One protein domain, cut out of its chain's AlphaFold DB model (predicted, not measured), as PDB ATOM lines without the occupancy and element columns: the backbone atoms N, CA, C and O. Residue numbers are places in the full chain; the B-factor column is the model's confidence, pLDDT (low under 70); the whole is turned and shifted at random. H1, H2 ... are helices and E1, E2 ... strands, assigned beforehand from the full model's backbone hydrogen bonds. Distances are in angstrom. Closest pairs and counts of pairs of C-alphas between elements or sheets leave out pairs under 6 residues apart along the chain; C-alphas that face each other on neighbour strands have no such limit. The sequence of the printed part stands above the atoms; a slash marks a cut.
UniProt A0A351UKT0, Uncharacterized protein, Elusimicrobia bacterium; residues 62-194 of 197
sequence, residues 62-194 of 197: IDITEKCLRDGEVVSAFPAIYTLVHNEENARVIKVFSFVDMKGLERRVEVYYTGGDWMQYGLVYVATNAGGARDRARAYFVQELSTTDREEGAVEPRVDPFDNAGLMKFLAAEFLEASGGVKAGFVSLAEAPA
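What this domain is: This is residues 62 to 194 of the 197 residues of an uncharacterized protein of Elusimicrobia bacterium (UniProt A0A351UKT0). Little here is regular: one strongly twisted antiparallel sheet, E1 E2 E3 E4 E5, has H2 crossing one face and short H1 beside E1 on the opposite face, with long loops. Named elements hold 52 of 133 printed residues, mixed class, in the order H1 E1 E2 E3 E4 H2 E5. It is compact, radius of gyration of the C-alphas 14.2 A, spanning 47 by 32 by 26 A.

Where its parts are: E1, residues 92 to 100, begins at C-alpha (31.689, 24.584, -18.571); E2 is 106 to 114, 26.4 A long; E3 123 to 128; E4 136 to 141; E5, 188 to 193, ends at (16.923, 13.081, -15.636). H1 is 65 to 68; H2 is 164 to 175, 14.8 A.

How they stand to each other: E1 to E4 form a meander, each strand the antiparallel neighbour of the one before. Within hydrogen-bond range are N 97 and O 109, 2.8 A; N 112 and O 125, 2.8 A; N 126 and O 140, 2.8 A; N 137 and O 192, 2.8 A. H2, height 9.9 A, runs across E2 at 67 degrees on the local plane; its O i to N i+4 pairs are within range. H1's closest C-alphas to E1 are Thr 65 and Val 96, 4.6 A.

The domain as a whole: The printed part has no cut. Links H1 to E1, E4 to H2 and H2 to E5 are long. Residues 116 to 120, 132 to 134 and 149 to 154 have pLDDT under 70.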
ATOM      1  N   ILE A  62      26.088  16.541 -35.519       97.19
ATOM      2  CA  ILE A  62      25.895  17.928 -35.947       97.19
ATOM      3  C   ILE A  62      26.273  18.817 -34.767       97.19
ATOM      4  O   ILE A  62      25.675  18.686 -33.701       97.19
ATOM      5  N   ASP A  63      27.239  19.718 -34.949       97.75
ATOM      6  CA  ASP A  63      27.556  20.737 -33.943       97.75
ATOM      7  C   ASP A  63      26.368  21.705 -33.812       97.75
ATOM      8  O   ASP A  63      25.937  22.336 -34.782       97.75
ATOM      9  N   ILE A  64      25.804  21.776 -32.608       97.81
ATOM     10  CA  ILE A  64      24.704  22.671 -32.244       97.81
ATOM     11  C   ILE A  64      25.098  23.620 -31.107       97.81
ATOM     12  O   ILE A  64      24.216  24.242 -30.518       97.81
ATOM     13  N   THR A  65      26.391  23.752 -30.804       97.56
ATOM     14  CA  THR A  65      26.913  24.560 -29.689       97.56
ATOM     15  C   THR A  65      26.379  25.990 -29.737       97.56
ATOM     16  O   THR A  65      25.771  26.440 -28.771       97.56
ATOM     17  N   GLU A  66      26.477  26.650 -30.894       97.50
ATOM     18  CA  GLU A  66      25.984  28.021 -31.114       97.50
ATOM     19  C   GLU A  66      24.484  28.177 -30.821       97.50
ATOM     20  O   GLU A  66      24.041  29.191 -30.293       97.50
ATOM     21  N   LYS A  67      23.681  27.145 -31.113       97.38
ATOM     22  CA  LYS A  67      22.232  27.156 -30.842       97.38
ATOM     23  C   LYS A  67      21.911  27.025 -29.355       97.38
ATOM     24  O   LYS A  67      20.776  27.266 -28.954       97.38
ATOM     25  N   CYS A  68      22.881  26.580 -28.564       96.06
ATOM     26  CA  CYS A  68      22.745  26.368 -27.132       96.06
ATOM     27  C   CYS A  68      23.314  27.535 -26.321       96.06
ATOM     28  O   CYS A  68      23.233  27.492 -25.098       96.06
ATOM     29  N   LEU A  69      23.883  28.558 -26.967       97.00
ATOM     30  CA  LEU A  69      24.431  29.713 -26.269       97.00
ATOM     31  C   LEU A  69      23.321  30.617 -25.719       97.00
ATOM     32  O   LEU A  69      22.353  30.948 -26.404       97.00
ATOM     33  N   ARG A  70      23.505  31.065 -24.480       95.75
ATOM     34  CA  ARG A  70      22.773  32.161 -23.846       95.75
ATOM     35  C   ARG A  70      23.789  33.017 -23.108       95.75
ATOM     36  O   ARG A  70      24.581  32.492 -22.338       95.75
ATOM     37  N   ASP A  71      23.799  34.313 -23.399       94.25
ATOM     38  CA  ASP A  71      24.721  35.278 -22.782       94.25
ATOM     39  C   ASP A  71      26.212  34.891 -22.887       94.25
ATOM     40  O   ASP A  71      27.022  35.231 -22.033       94.25
ATOM     41  N   GLY A  72      26.586  34.197 -23.970       91.69
ATOM     42  CA  GLY A  72      27.961  33.755 -24.229       91.69
ATOM     43  C   GLY A  72      28.335  32.400 -23.620       91.69
ATOM     44  O   GLY A  72      29.445  31.930 -23.852       91.69
ATOM     45  N   GLU A  73      27.417  31.739 -22.913       92.00
ATOM     46  CA  GLU A  73      27.644  30.432 -22.289       92.00
ATOM     47  C   GLU A  73      26.686  29.368 -22.825       92.00
ATOM     48  O   GLU A  73      25.539  29.645 -23.174       92.00
ATOM     49  N   VAL A  74      27.145  28.120 -22.892       95.62
ATOM     50  CA  VAL A  74      26.305  27.001 -23.326       95.62
ATOM     51  C   VAL A  74      25.324  26.631 -22.217       95.62
ATOM     52  O   VAL A  74      25.716  26.160 -21.150       95.62
ATOM     53  N   VAL A  75      24.029  26.759 -22.501       94.81
ATOM     54  CA  VAL A  75      22.961  26.256 -21.636       94.81
ATOM     55  C   VAL A  75      22.792  24.763 -21.873       94.81
ATOM     56  O   VAL A  75      22.337  24.307 -22.929       94.81
ATOM     57  N   SER A  76      23.158  23.999 -20.853       94.00
ATOM     58  CA  SER A  76      23.014  22.552 -20.842       94.00
ATOM     59  C   SER A  76      21.549  22.108 -20.826       94.00
ATOM     60  O   SER A  76      20.720  22.690 -20.129       94.00
ATOM     61  N   ALA A  77      21.251  21.023 -21.540       93.25
ATOM     62  CA  ALA A  77      20.011  20.260 -21.389       93.25
ATOM     63  C   ALA A  77      20.067  19.270 -20.212       93.25
ATOM     64  O   ALA A  77      19.042  18.737 -19.805       93.25
ATOM     65  N   PHE A  78      21.254  19.022 -19.654       93.50
ATOM     66  CA  PHE A  78      21.514  18.059 -18.584       93.50
ATOM     67  C   PHE A  78      22.074  18.722 -17.308       93.50
ATOM     68  O   PHE A  78      23.014  18.188 -16.717       93.50
ATOM     69  N   PRO A  79      21.529  19.857 -16.824       92.31
ATOM     70  CA  PRO A  79      22.150  20.619 -15.736       92.31
ATOM     71  C   PRO A  79      22.311  19.801 -14.448       92.31
ATOM     72  O   PRO A  79      23.296  19.953 -13.731       92.31
ATOM     73  N   ALA A  80      21.379  18.881 -14.181       92.50
ATOM     74  CA  ALA A  80      21.415  18.011 -13.011       92.50
ATOM     75  C   ALA A  80      22.618  17.055 -12.990       92.50
ATOM     76  O   ALA A  80      22.984  16.578 -11.924       92.50
ATOM     77  N   ILE A  81      23.240  16.753 -14.136       92.50
ATOM     78  CA  ILE A  81      24.371  15.820 -14.170       92.50
ATOM     79  C   ILE A  81      25.670  16.467 -13.701       92.50
ATOM     80  O   ILE A  81      26.513  15.799 -13.106       92.50
ATOM     81  N   TYR A  82      25.808  17.775 -13.915       89.81
ATOM     82  CA  TYR A  82      27.016  18.509 -13.558       89.81
ATOM     83  C   TYR A  82      27.132  18.762 -12.061       89.81
ATOM     84  O   TYR A  82      28.197  19.134 -11.596       89.81
ATOM     85  N   THR A  83      26.085  18.509 -11.274       90.38
ATOM     86  CA  THR A  83      26.186  18.504  -9.807       90.38
ATOM     87  C   THR A  83      26.684  17.167  -9.252       90.38
ATOM     88  O   THR A  83      26.994  17.079  -8.066       90.38
ATOM     89  N   LEU A  84      26.749  16.123 -10.089       91.38
ATOM     90  CA  LEU A  84      27.074  14.750  -9.694       91.38
ATOM     91  C   LEU A  84      28.477  14.305 -10.118       91.38
ATOM     92  O   LEU A  84      28.947  13.263  -9.665       91.38
ATOM     93  N   VAL A  85      29.132  15.057 -11.002       89.25
ATOM     94  CA  VAL A  85      30.507  14.795 -11.441       89.25
ATOM     95  C   VAL A  85      31.481  15.737 -10.742       89.25
ATOM     96  O   VAL A  85      31.088  16.752 -10.170       89.25
ATOM     97  N   HIS A  86      32.760  15.370 -10.740       84.19
ATOM     98  CA  HIS A  86      33.791  16.208 -10.147       84.19
ATOM     99  C   HIS A  86      33.985  17.473 -10.990       84.19
ATOM    100  O   HIS A  86      34.302  17.374 -12.175       84.19
ATOM    101  N   ASN A  87      33.825  18.631 -10.352       82.19
ATOM    102  CA  ASN A  87      34.059  19.935 -10.955       82.19
ATOM    103  C   ASN A  87      35.221  20.617 -10.244       82.19
ATOM    104  O   ASN A  87      35.267  20.676  -9.014       82.19
ATOM    105  N   GLU A  88      36.119  21.156 -11.045       82.31
ATOM    106  CA  GLU A  88      37.204  22.038 -10.651       82.31
ATOM    107  C   GLU A  88      36.881  23.474 -11.108       82.31
ATOM    108  O   GLU A  88      35.722  23.854 -11.297       82.31
ATOM    109  N   GLU A  89      37.908  24.296 -11.285       81.81
ATOM    110  CA  GLU A  89      37.797  25.641 -11.842       81.81
ATOM    111  C   GLU A  89      37.376  25.623 -13.329       81.81
ATOM    112  O   GLU A  89      37.396  24.585 -14.002       81.81
ATOM    113  N   ASN A  90      36.932  26.785 -13.829       84.50
ATOM    114  CA  ASN A  90      36.529  27.030 -15.224       84.50
ATOM    115  C   ASN A  90      35.586  25.977 -15.842       84.50
ATOM    116  O   ASN A  90      35.650  25.687 -17.041       84.50
ATOM    117  N   ALA A  91      34.710  25.395 -15.024       90.69
ATOM    118  CA  ALA A  91      33.893  24.261 -15.416       90.69
ATOM    119  C   ALA A  91      32.720  24.684 -16.320       90.69
ATOM    120  O   ALA A  91      31.855  25.460 -15.910       90.69
ATOM    121  N   ARG A  92      32.681  24.184 -17.559       93.25
ATOM    122  CA  ARG A  92      31.689  24.584 -18.571       93.25
ATOM    123  C   ARG A  92      31.480  23.526 -19.646       93.25
ATOM    124  O   ARG A  92      32.371  22.737 -19.955       93.25
ATOM    125  N   VAL A  93      30.320  23.567 -20.295       95.81
ATOM    126  CA  VAL A  93      30.105  22.828 -21.545       95.81
ATOM    127  C   VAL A  93      30.792  23.584 -22.681       95.81
ATOM    128  O   VAL A  93      30.464  24.737 -22.945       95.81
ATOM    129  N   ILE A  94      31.753  22.943 -23.346       95.38
ATOM    130  CA  ILE A  94      32.532  23.552 -24.439       95.38
ATOM    131  C   ILE A  94      31.960  23.234 -25.818       95.38
ATOM    132  O   ILE A  94      32.140  24.014 -26.752       95.38
ATOM    133  N   LYS A  95      31.268  22.096 -25.955       97.31
ATOM    134  CA  LYS A  95      30.668  21.647 -27.214       97.31
ATOM    135  C   LYS A  95      29.384  20.871 -26.988       97.31
ATOM    136  O   LYS A  95      29.254  20.126 -26.019       97.31
ATOM    137  N   VAL A  96      28.454  21.018 -27.928       98.12
ATOM    138  CA  VAL A  96      27.198  20.270 -27.967       98.12
ATOM    139  C   VAL A  96      26.987  19.705 -29.361       98.12
ATOM    140  O   VAL A  96      26.946  20.445 -30.343       98.12
ATOM    141  N   PHE A  97      26.780  18.396 -29.439       97.94
ATOM    142  CA  PHE A  97      26.443  17.701 -30.671       97.94
ATOM    143  C   PHE A  97      25.043  17.101 -30.588       97.94
ATOM    144  O   PHE A  97      24.642  16.572 -29.551       97.94
ATOM    145  N   SER A  98      24.316  17.147 -31.701       96.69
ATOM    146  CA  SER A  98      23.071  16.406 -31.905       96.69
ATOM    147  C   SER A  98      23.271  15.307 -32.946       96.69
ATOM    148  O   SER A  98      24.071  15.455 -33.874       96.69
ATOM    149  N   PHE A  99      22.566  14.191 -32.787       95.44
ATOM    150  CA  PHE A  99      22.485  13.123 -33.779       95.44
ATOM    151  C   PHE A  99      21.142  12.395 -33.691       95.44
ATOM    152  O   PHE A  99      20.422  12.513 -32.705       95.44
ATOM    153  N   VAL A 100      20.814  11.605 -34.712       93.19
ATOM    154  CA  VAL A 100      19.616  10.755 -34.723       93.19
ATOM    155  C   VAL A 100      20.035   9.302 -34.523       93.19
ATOM    156  O   VAL A 100      20.884   8.799 -35.261       93.19
ATOM    157  N   ASP A 101      19.478   8.641 -33.507       91.06
ATOM    158  CA  ASP A 101      19.754   7.226 -33.232       91.06
ATOM    159  C   ASP A 101      19.041   6.285 -34.224       91.06
ATOM    160  O   ASP A 101      18.214   6.700 -35.040       91.06
ATOM    161  N   MET A 102      19.315   4.977 -34.144       89.50
ATOM    162  CA  MET A 102      18.661   3.989 -35.019       89.50
ATOM    163  C   MET A 102      17.140   3.875 -34.813       89.50
ATOM    164  O   MET A 102      16.458   3.258 -35.631       89.50
ATOM    165  N   LYS A 103      16.595   4.439 -33.729       88.56
ATOM    166  CA  LYS A 103      15.153   4.495 -33.451       88.56
ATOM    167  C   LYS A 103      14.518   5.782 -33.993       88.56
ATOM    168  O   LYS A 103      13.325   5.988 -33.778       88.56
ATOM    169  N   GLY A 104      15.287   6.632 -34.676       89.19
ATOM    170  CA  GLY A 104      14.822   7.911 -35.203       89.19
ATOM    171  C   GLY A 104      14.668   8.996 -34.135       89.19
ATOM    172  O   GLY A 104      13.996   9.992 -34.387       89.19
ATOM    173  N   LEU A 105      15.240   8.809 -32.941       89.56
ATOM    174  CA  LEU A 105      15.162   9.783 -31.855       89.56
ATOM    175  C   LEU A 105      16.381  10.698 -31.881       89.56
ATOM    176  O   LEU A 105      17.515  10.229 -31.993       89.56
ATOM    177  N   GLU A 106      16.139  11.999 -31.735       91.88
ATOM    178  CA  GLU A 106      17.213  12.967 -31.550       91.88
ATOM    179  C   GLU A 106      17.882  12.754 -30.188       91.88
ATOM    180  O   GLU A 106      17.233  12.652 -29.143       91.88
ATOM    181  N   ARG A 107      19.208  12.672 -30.219       94.00
ATOM    182  CA  ARG A 107      20.088  12.509 -29.071       94.00
ATOM    183  C   ARG A 107      21.064  13.659 -29.022       94.00
ATOM    184  O   ARG A 107      21.452  14.208 -30.050       94.00
ATOM    185  N   ARG A 108      21.487  13.984 -27.808       95.38
ATOM    186  CA  ARG A 108      22.438  15.056 -27.548       95.38
ATOM    187  C   ARG A 108      23.655  14.514 -26.812       95.38
ATOM    188  O   ARG A 108      23.535  13.659 -25.932       95.38
ATOM    189  N   VAL A 109      24.814  15.039 -27.179       97.31
ATOM    190  CA  VAL A 109      26.099  14.854 -26.509       97.31
ATOM    191  C   VAL A 109      26.597  16.231 -26.095       97.31
ATOM    192  O   VAL A 109      26.706  17.118 -26.934       97.31
ATOM    193  N   GLU A 110      26.891  16.416 -24.819       97.75
ATOM    194  CA  GLU A 110      27.514  17.616 -24.273       97.75
ATOM    195  C   GLU A 110      28.917  17.261 -23.791       97.75
ATOM    196  O   GLU A 110      29.108  16.276 -23.078       97.75
ATOM    197  N   VAL A 111      29.901  18.048 -24.210       97.38
ATOM    198  CA  VAL A 111      31.296  17.899 -23.802       97.38
ATOM    199  C   VAL A 111      31.560  18.933 -22.727       97.38
ATOM    200  O   VAL A 111      31.547  20.136 -22.986       97.38
ATOM    201  N   TYR A 112      31.740  18.442 -21.511       95.69
ATOM    202  CA  TYR A 112      31.934  19.226 -20.310       95.69
ATOM    203  C   TYR A 112      33.406  19.210 -19.925       95.69
ATOM    204  O   TYR A 112      33.989  18.149 -19.713       95.69
ATOM    205  N   TYR A 113      33.996  20.392 -19.862       93.12
ATOM    206  CA  TYR A 113      35.391  20.607 -19.523       93.12
ATOM    207  C   TYR A 113      35.486  21.243 -18.144       93.12
ATOM    208  O   TYR A 113      34.707  22.143 -17.826       93.12
ATOM    209  N   THR A 114      36.471  20.831 -17.358       89.44
ATOM    210  CA  THR A 114      36.823  21.487 -16.102       89.44
ATOM    211  C   THR A 114      38.332  21.434 -15.870       89.44
ATOM    212  O   THR A 114      38.967  20.424 -16.162       89.44
ATOM    213  N   GLY A 115      38.920  22.531 -15.395       83.44
ATOM    214  CA  GLY A 115      40.359  22.646 -15.156       83.44
ATOM    215  C   GLY A 115      40.777  24.073 -14.795       83.44
ATOM    216  O   GLY A 115      40.142  25.043 -15.213       83.44
ATOM    217  N   GLY A 116      41.841  24.206 -14.003       67.94
ATOM    218  CA  GLY A 116      42.338  25.505 -13.531       67.94
ATOM    219  C   GLY A 116      43.069  26.326 -14.587       67.94
ATOM    220  O   GLY A 116      43.531  25.794 -15.592       67.94
ATOM    221  N   ASP A 117      43.231  27.623 -14.315       61.34
ATOM    222  CA  ASP A 117      44.005  28.563 -15.153       61.34
ATOM    223  C   ASP A 117      45.470  28.123 -15.356       61.34
ATOM    224  O   ASP A 117      46.138  28.544 -16.299       61.34
ATOM    225  N   TRP A 118      45.963  27.267 -14.460       55.72
ATOM    226  CA  TRP A 118      47.318  26.714 -14.448       55.72
ATOM    227  C   TRP A 118      47.443  25.415 -15.250       55.72
ATOM    228  O   TRP A 118      48.554  25.003 -15.583       55.72
ATOM    229  N   MET A 119      46.323  24.762 -15.569       61.00
ATOM    230  CA  MET A 119      46.312  23.546 -16.371       61.00
ATOM    231  C   MET A 119      46.253  23.933 -17.846       61.00
ATOM    232  O   MET A 119      45.261  24.490 -18.313       61.00
ATOM    233  N   GLN A 120      47.295  23.592 -18.608       59.56
ATOM    234  CA  GLN A 120      47.253  23.739 -20.068       59.56
ATOM    235  C   GLN A 120      46.115  22.893 -20.679       59.56
ATOM    236  O   GLN A 120      45.549  23.269 -21.704       59.56
ATOM    237  N   TYR A 121      45.745  21.789 -20.012       70.75
ATOM    238  CA  TYR A 121      44.674  20.865 -20.385       70.75
ATOM    239  C   TYR A 121      44.009  20.288 -19.123       70.75
ATOM    240  O   TYR A 121      44.713  19.897 -18.200       70.75
ATOM    241  N   GLY A 122      42.676  20.239 -19.075       86.94
ATOM    242  CA  GLY A 122      41.879  19.812 -17.913       86.94
ATOM    243  C   GLY A 122      41.233  18.425 -18.033       86.94
ATOM    244  O   GLY A 122      41.609  17.602 -18.869       86.94
ATOM    245  N   LEU A 123      40.235  18.166 -17.188       90.44
ATOM    246  CA  LEU A 123      39.402  16.965 -17.219       90.44
ATOM    247  C   LEU A 123      38.195  17.166 -18.137       90.44
ATOM    248  O   LEU A 123      37.537  18.209 -18.115       90.44
ATOM    249  N   VAL A 124      37.865  16.132 -18.907       93.75
ATOM    250  CA  VAL A 124      36.737  16.133 -19.835       93.75
ATOM    251  C   VAL A 124      35.773  15.001 -19.521       93.75
ATOM    252  O   VAL A 124      36.125  13.820 -19.438       93.75
ATOM    253  N   TYR A 125      34.510  15.389 -19.410       95.94
ATOM    254  CA  TYR A 125      33.372  14.505 -19.274       95.94
ATOM    255  C   TYR A 125      32.475  14.642 -20.498       95.94
ATOM    256  O   TYR A 125      32.293  15.725 -21.050       95.94
ATOM    257  N   VAL A 126      31.863  13.538 -20.904       97.56
ATOM    258  CA  VAL A 126      30.834  13.528 -21.939       97.56
ATOM    259  C   VAL A 126      29.504  13.184 -21.287       97.56
ATOM    260  O   VAL A 126      29.358  12.111 -20.705       97.56
ATOM    261  N   ALA A 127      28.535  14.090 -21.378       96.81
ATOM    262  CA  ALA A 127      27.168  13.880 -20.923       96.81
ATOM    263  C   ALA A 127      26.248  13.596 -22.116       96.81
ATOM    264  O   ALA A 127      26.270  14.306 -23.119       96.81
ATOM    265  N   THR A 128      25.428  12.549 -22.047       96.62
ATOM    266  CA  THR A 128      24.535  12.194 -23.157       96.62
ATOM    267  C   THR A 128      23.301  11.418 -22.713       96.62
ATOM    268  O   THR A 128      23.343  10.643 -21.759       96.62
ATOM    269  N   ASN A 129      22.201  11.587 -23.448       94.69
ATOM    270  CA  ASN A 129      21.000  10.750 -23.351       94.69
ATOM    271  C   ASN A 129      21.005   9.571 -24.354       94.69
ATOM    272  O   ASN A 129      19.982   8.906 -24.548       94.69
ATOM    273  N   ALA A 130      22.139   9.321 -25.015       91.88
ATOM    274  CA  ALA A 130      22.377   8.172 -25.881       91.88
ATOM    275  C   ALA A 130      22.330   6.856 -25.088       91.88
ATOM    276  O   ALA A 130      22.899   6.750 -24.002       91.88
ATOM    277  N   GLY A 131      21.638   5.842 -25.616       82.38
ATOM    278  CA  GLY A 131      21.498   4.525 -24.972       82.38
ATOM    279  C   GLY A 131      20.745   4.499 -23.628       82.38
ATOM    280  O   GLY A 131      20.497   3.417 -23.098       82.38
ATOM    281  N   GLY A 132      20.361   5.655 -23.078       69.81
ATOM    282  CA  GLY A 132      19.557   5.762 -21.864       69.81
ATOM    283  C   GLY A 132      18.094   5.377 -22.095       69.81
ATOM    284  O   GLY A 132      17.582   5.409 -23.223       69.81
ATOM    285  N   ALA A 133      17.394   5.044 -21.005       69.00
ATOM    286  CA  ALA A 133      15.936   5.091 -21.006       69.00
ATOM    287  C   ALA A 133      15.488   6.493 -21.457       69.00
ATOM    288  O   ALA A 133      16.209   7.470 -21.231       69.00
ATOM    289  N   ARG A 134      14.327   6.590 -22.126       66.56
ATOM    290  CA  ARG A 134      13.723   7.901 -22.420       66.56
ATOM    291  C   ARG A 134      13.740   8.690 -21.104       66.56
ATOM    292  O   ARG A 134      13.382   8.136 -20.071       66.56
ATOM    293  N   ASP A 135      14.283   9.902 -21.155       78.56
ATOM    294  CA  ASP A 135      14.342  10.854 -20.039       78.56
ATOM    295  C   ASP A 135      15.529  10.733 -19.073       78.56
ATOM    296  O   ASP A 135      15.528  11.422 -18.057       78.56
ATOM    297  N   ARG A 136      16.580   9.947 -19.364       90.94
ATOM    298  CA  ARG A 136      17.820   9.970 -18.554       90.94
ATOM    299  C   ARG A 136      19.071  10.300 -19.362       90.94
ATOM    300  O   ARG A 136      19.265   9.805 -20.472       90.94
ATOM    301  N   ALA A 137      19.921  11.132 -18.770       94.31
ATOM    302  CA  ALA A 137      21.251  11.473 -19.243       94.31
ATOM    303  C   ALA A 137      22.308  10.833 -18.333       94.31
ATOM    304  O   ALA A 137      22.114  10.706 -17.122       94.31
ATOM    305  N   ARG A 138      23.428  10.430 -18.928       95.56
ATOM    306  CA  ARG A 138      24.579   9.820 -18.258       95.56
ATOM    307  C   ARG A 138      25.838  10.613 -18.539       95.56
ATOM    308  O   ARG A 138      26.003  11.089 -19.659       95.56
ATOM    309  N   ALA A 139      26.718  10.705 -17.550       96.56
ATOM    310  CA  ALA A 139      28.035  11.307 -17.689       96.56
ATOM    311  C   ALA A 139      29.111  10.225 -17.659       96.56
ATOM    312  O   ALA A 139      29.008   9.247 -16.912       96.56
ATOM    313  N   TYR A 140      30.142  10.430 -18.470       97.12
ATOM    314  CA  TYR A 140      31.271   9.527 -18.650       97.12
ATOM    315  C   TYR A 140      32.549  10.352 -18.585       97.12
ATOM    316  O   TYR A 140      32.653  11.360 -19.279       97.12
ATOM    317  N   PHE A 141      33.514   9.936 -17.772       95.25
ATOM    318  CA  PHE A 141      34.860  10.496 -17.857       95.25
ATOM    319  C   PHE A 141      35.560   9.946 -19.099       95.25
ATOM    320  O   PHE A 141      35.453   8.751 -19.385       95.25
ATOM    321  N   VAL A 142      36.257  10.810 -19.836       95.31
ATOM    322  CA  VAL A 142      36.947  10.434 -21.071       95.31
ATOM    323  C   VAL A 142      38.424  10.767 -20.942       95.31
ATOM    324  O   VAL A 142      38.841  11.911 -21.130       95.31
ATOM    325  N   GLN A 143      39.222   9.749 -20.626       92.81
ATOM    326  CA  GLN A 143      40.656   9.902 -20.399       92.81
ATOM    327  C   GLN A 143      41.378  10.429 -21.642       92.81
ATOM    328  O   GLN A 143      42.309  11.211 -21.529       92.81
ATOM    329  N   GLU A 144      40.937  10.046 -22.836       93.62
ATOM    330  CA  GLU A 144      41.587  10.415 -24.092       93.62
ATOM    331  C   GLU A 144      41.408  11.887 -24.470       93.62
ATOM    332  O   GLU A 144      42.162  12.384 -25.302       93.62
ATOM    333  N   LEU A 145      40.437  12.557 -23.847       92.69
ATOM    334  CA  LEU A 145      40.184  13.994 -23.950       92.69
ATOM    335  C   LEU A 145      40.718  14.766 -22.732       92.69
ATOM    336  O   LEU A 145      40.617  15.989 -22.702       92.69
ATOM    337  N   SER A 146      41.232  14.060 -21.721       90.50
ATOM    338  CA  SER A 146      41.610  14.627 -20.427       90.50
ATOM    339  C   SER A 146      43.114  14.581 -20.211       90.50
ATOM    340  O   SER A 146      43.795  13.659 -20.660       90.50
ATOM    341  N   THR A 147      43.611  15.509 -19.402       85.19
ATOM    342  CA  THR A 147      44.987  15.483 -18.908       85.19
ATOM    343  C   THR A 147      44.990  15.183 -17.418       85.19
ATOM    344  O   THR A 147      44.270  15.790 -16.632       85.19
ATOM    345  N   THR A 148      45.750  14.155 -17.043       70.25
ATOM    346  CA  THR A 148      45.750  13.590 -15.682       70.25
ATOM    347  C   THR A 148      46.772  14.239 -14.752       70.25
ATOM    348  O   THR A 148      46.706  14.008 -13.546       70.25
ATOM    349  N   ASP A 149      47.688  15.045 -15.291       61.91
ATOM    350  CA  ASP A 149      48.734  15.709 -14.518       61.91
ATOM    351  C   ASP A 149      48.366  17.172 -14.258       61.91
ATOM    352  O   ASP A 149      47.888  17.874 -15.153       61.91
ATOM    353  N   ARG A 150      48.535  17.604 -13.008       58.16
ATOM    354  CA  ARG A 150      48.019  18.881 -12.498       58.16
ATOM    355  C   ARG A 150      49.063  19.997 -12.445       58.16
ATOM    356  O   ARG A 150      48.685  21.098 -12.070       58.16
ATOM    357  N   GLU A 151      50.314  19.762 -12.845       59.69
ATOM    358  CA  GLU A 151      51.385  20.774 -12.900       59.69
ATOM    359  C   GLU A 151      52.435  20.432 -13.992       59.69
ATOM    360  O   GLU A 151      52.173  19.640 -14.899       59.69
ATOM    361  N   GLU A 152      53.600  21.091 -13.950       54.12
ATOM    362  CA  GLU A 152      54.765  20.935 -14.837       54.12
ATOM    363  C   GLU A 152      54.998  19.466 -15.262       54.12
ATOM    364  O   GLU A 152      55.372  18.627 -14.448       54.12
ATOM    365  N   GLY A 153      54.783  19.149 -16.546       60.22
ATOM    366  CA  GLY A 153      54.851  17.766 -17.057       60.22
ATOM    367  C   GLY A 153      53.551  17.227 -17.662       60.22
ATOM    368  O   GLY A 153      53.554  16.117 -18.197       60.22
ATOM    369  N   ALA A 154      52.482  18.029 -17.654       68.31
ATOM    370  CA  ALA A 154      51.211  17.729 -18.302       68.31
ATOM    371  C   ALA A 154      51.353  17.159 -19.722       68.31
ATOM    372  O   ALA A 154      51.841  17.808 -20.647       68.31
ATOM    373  N   VAL A 155      50.890  15.918 -19.883       77.06
ATOM    374  CA  VAL A 155      50.811  15.240 -21.177       77.06
ATOM    375  C   VAL A 155      49.537  15.688 -21.884       77.06
ATOM    376  O   VAL A 155      48.439  15.593 -21.327       77.06
ATOM    377  N   GLU A 156      49.687  16.164 -23.119       82.25
ATOM    378  CA  GLU A 156      48.555  16.534 -23.968       82.25
ATOM    379  C   GLU A 156      47.559  15.371 -24.095       82.25
ATOM    380  O   GLU A 156      47.968  14.202 -24.168       82.25
ATOM    381  N   PRO A 157      46.248  15.659 -24.134       89.00
ATOM    382  CA  PRO A 157      45.264  14.618 -24.361       89.00
ATOM    383  C   PRO A 157      45.486  13.998 -25.745       89.00
ATOM    384  O   PRO A 157      45.910  14.659 -26.695       89.00
ATOM    385  N   ARG A 158      45.156  12.711 -25.892       92.50
ATOM    386  CA  ARG A 158      45.268  12.012 -27.187       92.50
ATOM    387  C   ARG A 158      44.422  12.691 -28.267       92.50
ATOM    388  O   ARG A 158      44.765  12.634 -29.448       92.50
ATOM    389  N   VAL A 159      43.294  13.267 -27.867       93.62
ATOM    390  CA  VAL A 159      42.393  14.038 -28.715       93.62
ATOM    391  C   VAL A 159      42.177  15.391 -28.048       93.62
ATOM    392  O   VAL A 159      41.737  15.448 -26.904       93.62
ATOM    393  N   ASP A 160      42.468  16.473 -28.765       91.69
ATOM    394  CA  ASP A 160      42.208  17.827 -28.278       91.69
ATOM    395  C   ASP A 160      40.684  18.060 -28.171       91.69
ATOM    396  O   ASP A 160      39.984  17.992 -29.190       91.69
ATOM    397  N   PRO A 161      40.137  18.335 -26.971       91.88
ATOM    398  CA  PRO A 161      38.711  18.596 -26.795       91.88
ATOM    399  C   PRO A 161      38.246  19.925 -27.421       91.88
ATOM    400  O   PRO A 161      37.039  20.152 -27.527       91.88
ATOM    401  N   PHE A 162      39.164  20.794 -27.854       91.69
ATOM    402  CA  PHE A 162      38.866  22.046 -28.554       91.69
ATOM    403  C   PHE A 162      38.982  21.931 -30.083       91.69
ATOM    404  O   PHE A 162      38.393  22.753 -30.796       91.69
ATOM    405  N   ASP A 163      39.640  20.893 -30.610       93.75
ATOM    406  CA  ASP A 163      39.593  20.571 -32.039       93.75
ATOM    407  C   ASP A 163      38.260  19.897 -32.386       93.75
ATOM    408  O   ASP A 163      38.049  18.700 -32.182       93.75
ATOM    409  N   ASN A 164      37.349  20.670 -32.978       93.69
ATOM    410  CA  ASN A 164      36.019  20.186 -33.334       93.69
ATOM    411  C   ASN A 164      36.051  18.960 -34.266       93.69
ATOM    412  O   ASN A 164      35.241  18.044 -34.112       93.69
ATOM    413  N   ALA A 165      36.967  18.924 -35.239       94.94
ATOM    414  CA  ALA A 165      37.013  17.829 -36.205       94.94
ATOM    415  C   ALA A 165      37.511  16.534 -35.548       94.94
ATOM    416  O   ALA A 165      36.894  15.474 -35.721       94.94
ATOM    417  N   GLY A 166      38.590  16.624 -34.765       95.44
ATOM    418  CA  GLY A 166      39.121  15.529 -33.960       95.44
ATOM    419  C   GLY A 166      38.103  15.002 -32.951       95.44
ATOM    420  O   GLY A 166      37.856  13.794 -32.902       95.44
ATOM    421  N   LEU A 167      37.431  15.900 -32.230       96.00
ATOM    422  CA  LEU A 167      36.412  15.561 -31.242       96.00
ATOM    423  C   LEU A 167      35.214  14.832 -31.862       96.00
ATOM    424  O   LEU A 167      34.823  13.771 -31.380       96.00
ATOM    425  N   MET A 168      34.650  15.343 -32.962       96.38
ATOM    426  CA  MET A 168      33.546  14.671 -33.662       96.38
ATOM    427  C   MET A 168      33.950  13.281 -34.160       96.38
ATOM    428  O   MET A 168      33.176  12.328 -34.041       96.38
ATOM    429  N   LYS A 169      35.165  13.152 -34.710       96.00
ATOM    430  CA  LYS A 169      35.695  11.868 -35.176       96.00
ATOM    431  C   LYS A 169      35.832  10.882 -34.021       96.00
ATOM    432  O   LYS A 169      35.380   9.748 -34.157       96.00
ATOM    433  N   PHE A 170      36.405  11.309 -32.899       96.94
ATOM    434  CA  PHE A 170      36.516  10.492 -31.693       96.94
ATOM    435  C   PHE A 170      35.136  10.064 -31.182       96.94
ATOM    436  O   PHE A 170      34.893   8.876 -30.975       96.94
ATOM    437  N   LEU A 171      34.190  10.999 -31.058       97.06
ATOM    438  CA  LEU A 171      32.854  10.691 -30.558       97.06
ATOM    439  C   LEU A 171      32.134   9.658 -31.436       97.06
ATOM    440  O   LEU A 171      31.576   8.691 -30.923       97.06
ATOM    441  N   ALA A 172      32.176   9.822 -32.760       94.94
ATOM    442  CA  ALA A 172      31.511   8.912 -33.689       94.94
ATOM    443  C   ALA A 172      32.221   7.555 -33.833       94.94
ATOM    444  O   ALA A 172      31.559   6.533 -34.012       94.94
ATOM    445  N   ALA A 173      33.556   7.536 -33.805       94.12
ATOM    446  CA  ALA A 173      34.336   6.331 -34.082       94.12
ATOM    447  C   ALA A 173      34.673   5.529 -32.826       94.12
ATOM    448  O   ALA A 173      34.818   4.310 -32.918       94.12
ATOM    449  N   GLU A 174      34.811   6.177 -31.672       96.25
ATOM    450  CA  GLU A 174      35.367   5.586 -30.454       96.25
ATOM    451  C   GLU A 174      34.383   5.599 -29.283       96.25
ATOM    452  O   GLU A 174      34.302   4.585 -28.599       96.25
ATOM    453  N   PHE A 175      33.579   6.652 -29.108       96.88
ATOM    454  CA  PHE A 175      32.654   6.779 -27.969       96.88
ATOM    455  C   PHE A 175      31.256   6.188 -28.217       96.88
ATOM    456  O   PHE A 175      30.733   5.454 -27.378       96.88
ATOM    457  N   LEU A 176      30.641   6.490 -29.364       96.19
ATOM    458  CA  LEU A 176      29.291   6.038 -29.710       96.19
ATOM    459  C   LEU A 176      29.306   4.708 -30.474       96.19
ATOM    460  O   LEU A 176      30.209   4.399 -31.253       96.19
ATOM    461  N   GLU A 177      28.259   3.917 -30.274       94.75
ATOM    462  CA  GLU A 177      27.913   2.782 -31.125       94.75
ATOM    463  C   GLU A 177      27.045   3.236 -32.293       94.75
ATOM    464  O   GLU A 177      26.201   4.106 -32.117       94.75
ATOM    465  N   ALA A 178      27.117   2.557 -33.442       90.00
ATOM    466  CA  ALA A 178      26.236   2.829 -34.587       90.00
ATOM    467  C   ALA A 178      24.728   2.760 -34.249       90.00
ATOM    468  O   ALA A 178      23.910   3.360 -34.940       90.00
ATOM    469  N   SER A 179      24.363   2.060 -33.168       90.25
ATOM    470  CA  SER A 179      23.005   1.981 -32.617       90.25
ATOM    471  C   SER A 179      22.481   3.306 -32.039       90.25
ATOM    472  O   SER A 179      21.270   3.464 -31.867       90.25
ATOM    473  N   GLY A 180      23.371   4.260 -31.752       88.75
ATOM    474  CA  GLY A 180      23.083   5.462 -30.972       88.75
ATOM    475  C   GLY A 180      23.208   5.260 -29.459       88.75
ATOM    476  O   GLY A 180      22.687   6.069 -28.691       88.75
ATOM    477  N   GLY A 181      23.854   4.173 -29.025       93.31
ATOM    478  CA  GLY A 181      24.302   3.960 -27.648       93.31
ATOM    479  C   GLY A 181      25.732   4.454 -27.405       93.31
ATOM    480  O   GLY A 181      26.432   4.844 -28.336       93.31
ATOM    481  N   VAL A 182      26.170   4.413 -26.147       95.31
ATOM    482  CA  VAL A 182      27.582   4.590 -25.769       95.31
ATOM    483  C   VAL A 182      28.245   3.215 -25.746       95.31
ATOM    484  O   VAL A 182      27.633   2.255 -25.275       95.31
ATOM    485  N   LYS A 183      29.478   3.102 -26.248       95.69
ATOM    486  CA  LYS A 183      30.197   1.823 -26.268       95.69
ATOM    487  C   LYS A 183      30.449   1.294 -24.859       95.69
ATOM    488  O   LYS A 183      30.814   2.047 -23.961       95.69
ATOM    489  N   ALA A 184      30.380  -0.027 -24.708       93.06
ATOM    490  CA  ALA A 184      30.536  -0.725 -23.427       93.06
ATOM    491  C   ALA A 184      31.866  -0.475 -22.680       93.06
ATOM    492  O   ALA A 184      31.946  -0.749 -21.487       93.06
ATOM    493  N   GLY A 185      32.905   0.028 -23.358       93.00
ATOM    494  CA  GLY A 185      34.173   0.402 -22.721       93.00
ATOM    495  C   GLY A 185      34.083   1.645 -21.828       93.00
ATOM    496  O   GLY A 185      34.932   1.827 -20.963       93.00
ATOM    497  N   PHE A 186      33.050   2.476 -21.999       95.19
ATOM    498  CA  PHE A 186      32.834   3.662 -21.175       95.19
ATOM    499  C   PHE A 186      31.896   3.344 -20.014       95.19
ATOM    500  O   PHE A 186      30.735   2.974 -20.201       95.19
ATOM    501  N   VAL A 187      32.395   3.535 -18.794       94.06
ATOM    502  CA  VAL A 187      31.618   3.357 -17.566       94.06
ATOM    503  C   VAL A 187      30.971   4.685 -17.189       94.06
ATOM    504  O   VAL A 187      31.639   5.715 -17.102       94.06
ATOM    505  N   SER A 188      29.657   4.669 -16.972       94.56
ATOM    506  CA  SER A 188      28.940   5.856 -16.513       94.56
ATOM    507  C   SER A 188      29.291   6.162 -15.056       94.56
ATOM    508  O   SER A 188      29.260   5.270 -14.211       94.56
ATOM    509  N   LEU A 189      29.602   7.427 -14.773       94.69
ATOM    510  CA  LEU A 189      29.909   7.918 -13.428       94.69
ATOM    511  C   LEU A 189      28.677   8.463 -12.702       94.69
ATOM    512  O   LEU A 189      28.598   8.404 -11.480       94.69
ATOM    513  N   ALA A 190      27.724   9.002 -13.459       93.69
ATOM    514  CA  ALA A 190      26.509   9.601 -12.932       93.69
ATOM    515  C   ALA A 190      25.356   9.449 -13.926       93.69
ATOM    516  O   ALA A 190      25.568   9.437 -15.142       93.69
ATOM    517  N   GLU A 191      24.130   9.388 -13.405       94.38
ATOM    518  CA  GLU A 191      22.899   9.329 -14.193       94.38
ATOM    519  C   GLU A 191      21.819  10.222 -13.566       94.38
ATOM    520  O   GLU A 191      21.440  10.040 -12.408       94.38
ATOM    521  N   ALA A 192      21.265  11.146 -14.348       93.25
ATOM    522  CA  ALA A 192      20.242  12.103 -13.924       93.25
ATOM    523  C   ALA A 192      19.113  12.193 -14.970       93.25
ATOM    524  O   ALA A 192      19.286  11.711 -16.092       93.25
ATOM    525  N   PRO A 193      17.942  12.762 -14.639       90.19
ATOM    526  CA  PRO A 193      16.923  13.081 -15.636       90.19
ATOM    527  C   PRO A 193      17.460  13.996 -16.753       90.19
ATOM    528  O   PRO A 193      18.292  14.867 -16.502       90.19
ATOM    529  N   ALA A 194      17.006  13.780 -17.991       80.25
ATOM    530  CA  ALA A 194      17.449  14.502 -19.191       80.25
ATOM    531  C   ALA A 194      16.727  15.847 -19.423       80.25
ATOM    532  O   ALA A 194      17.015  16.517 -20.411       80.25
TER     533      ALA A 194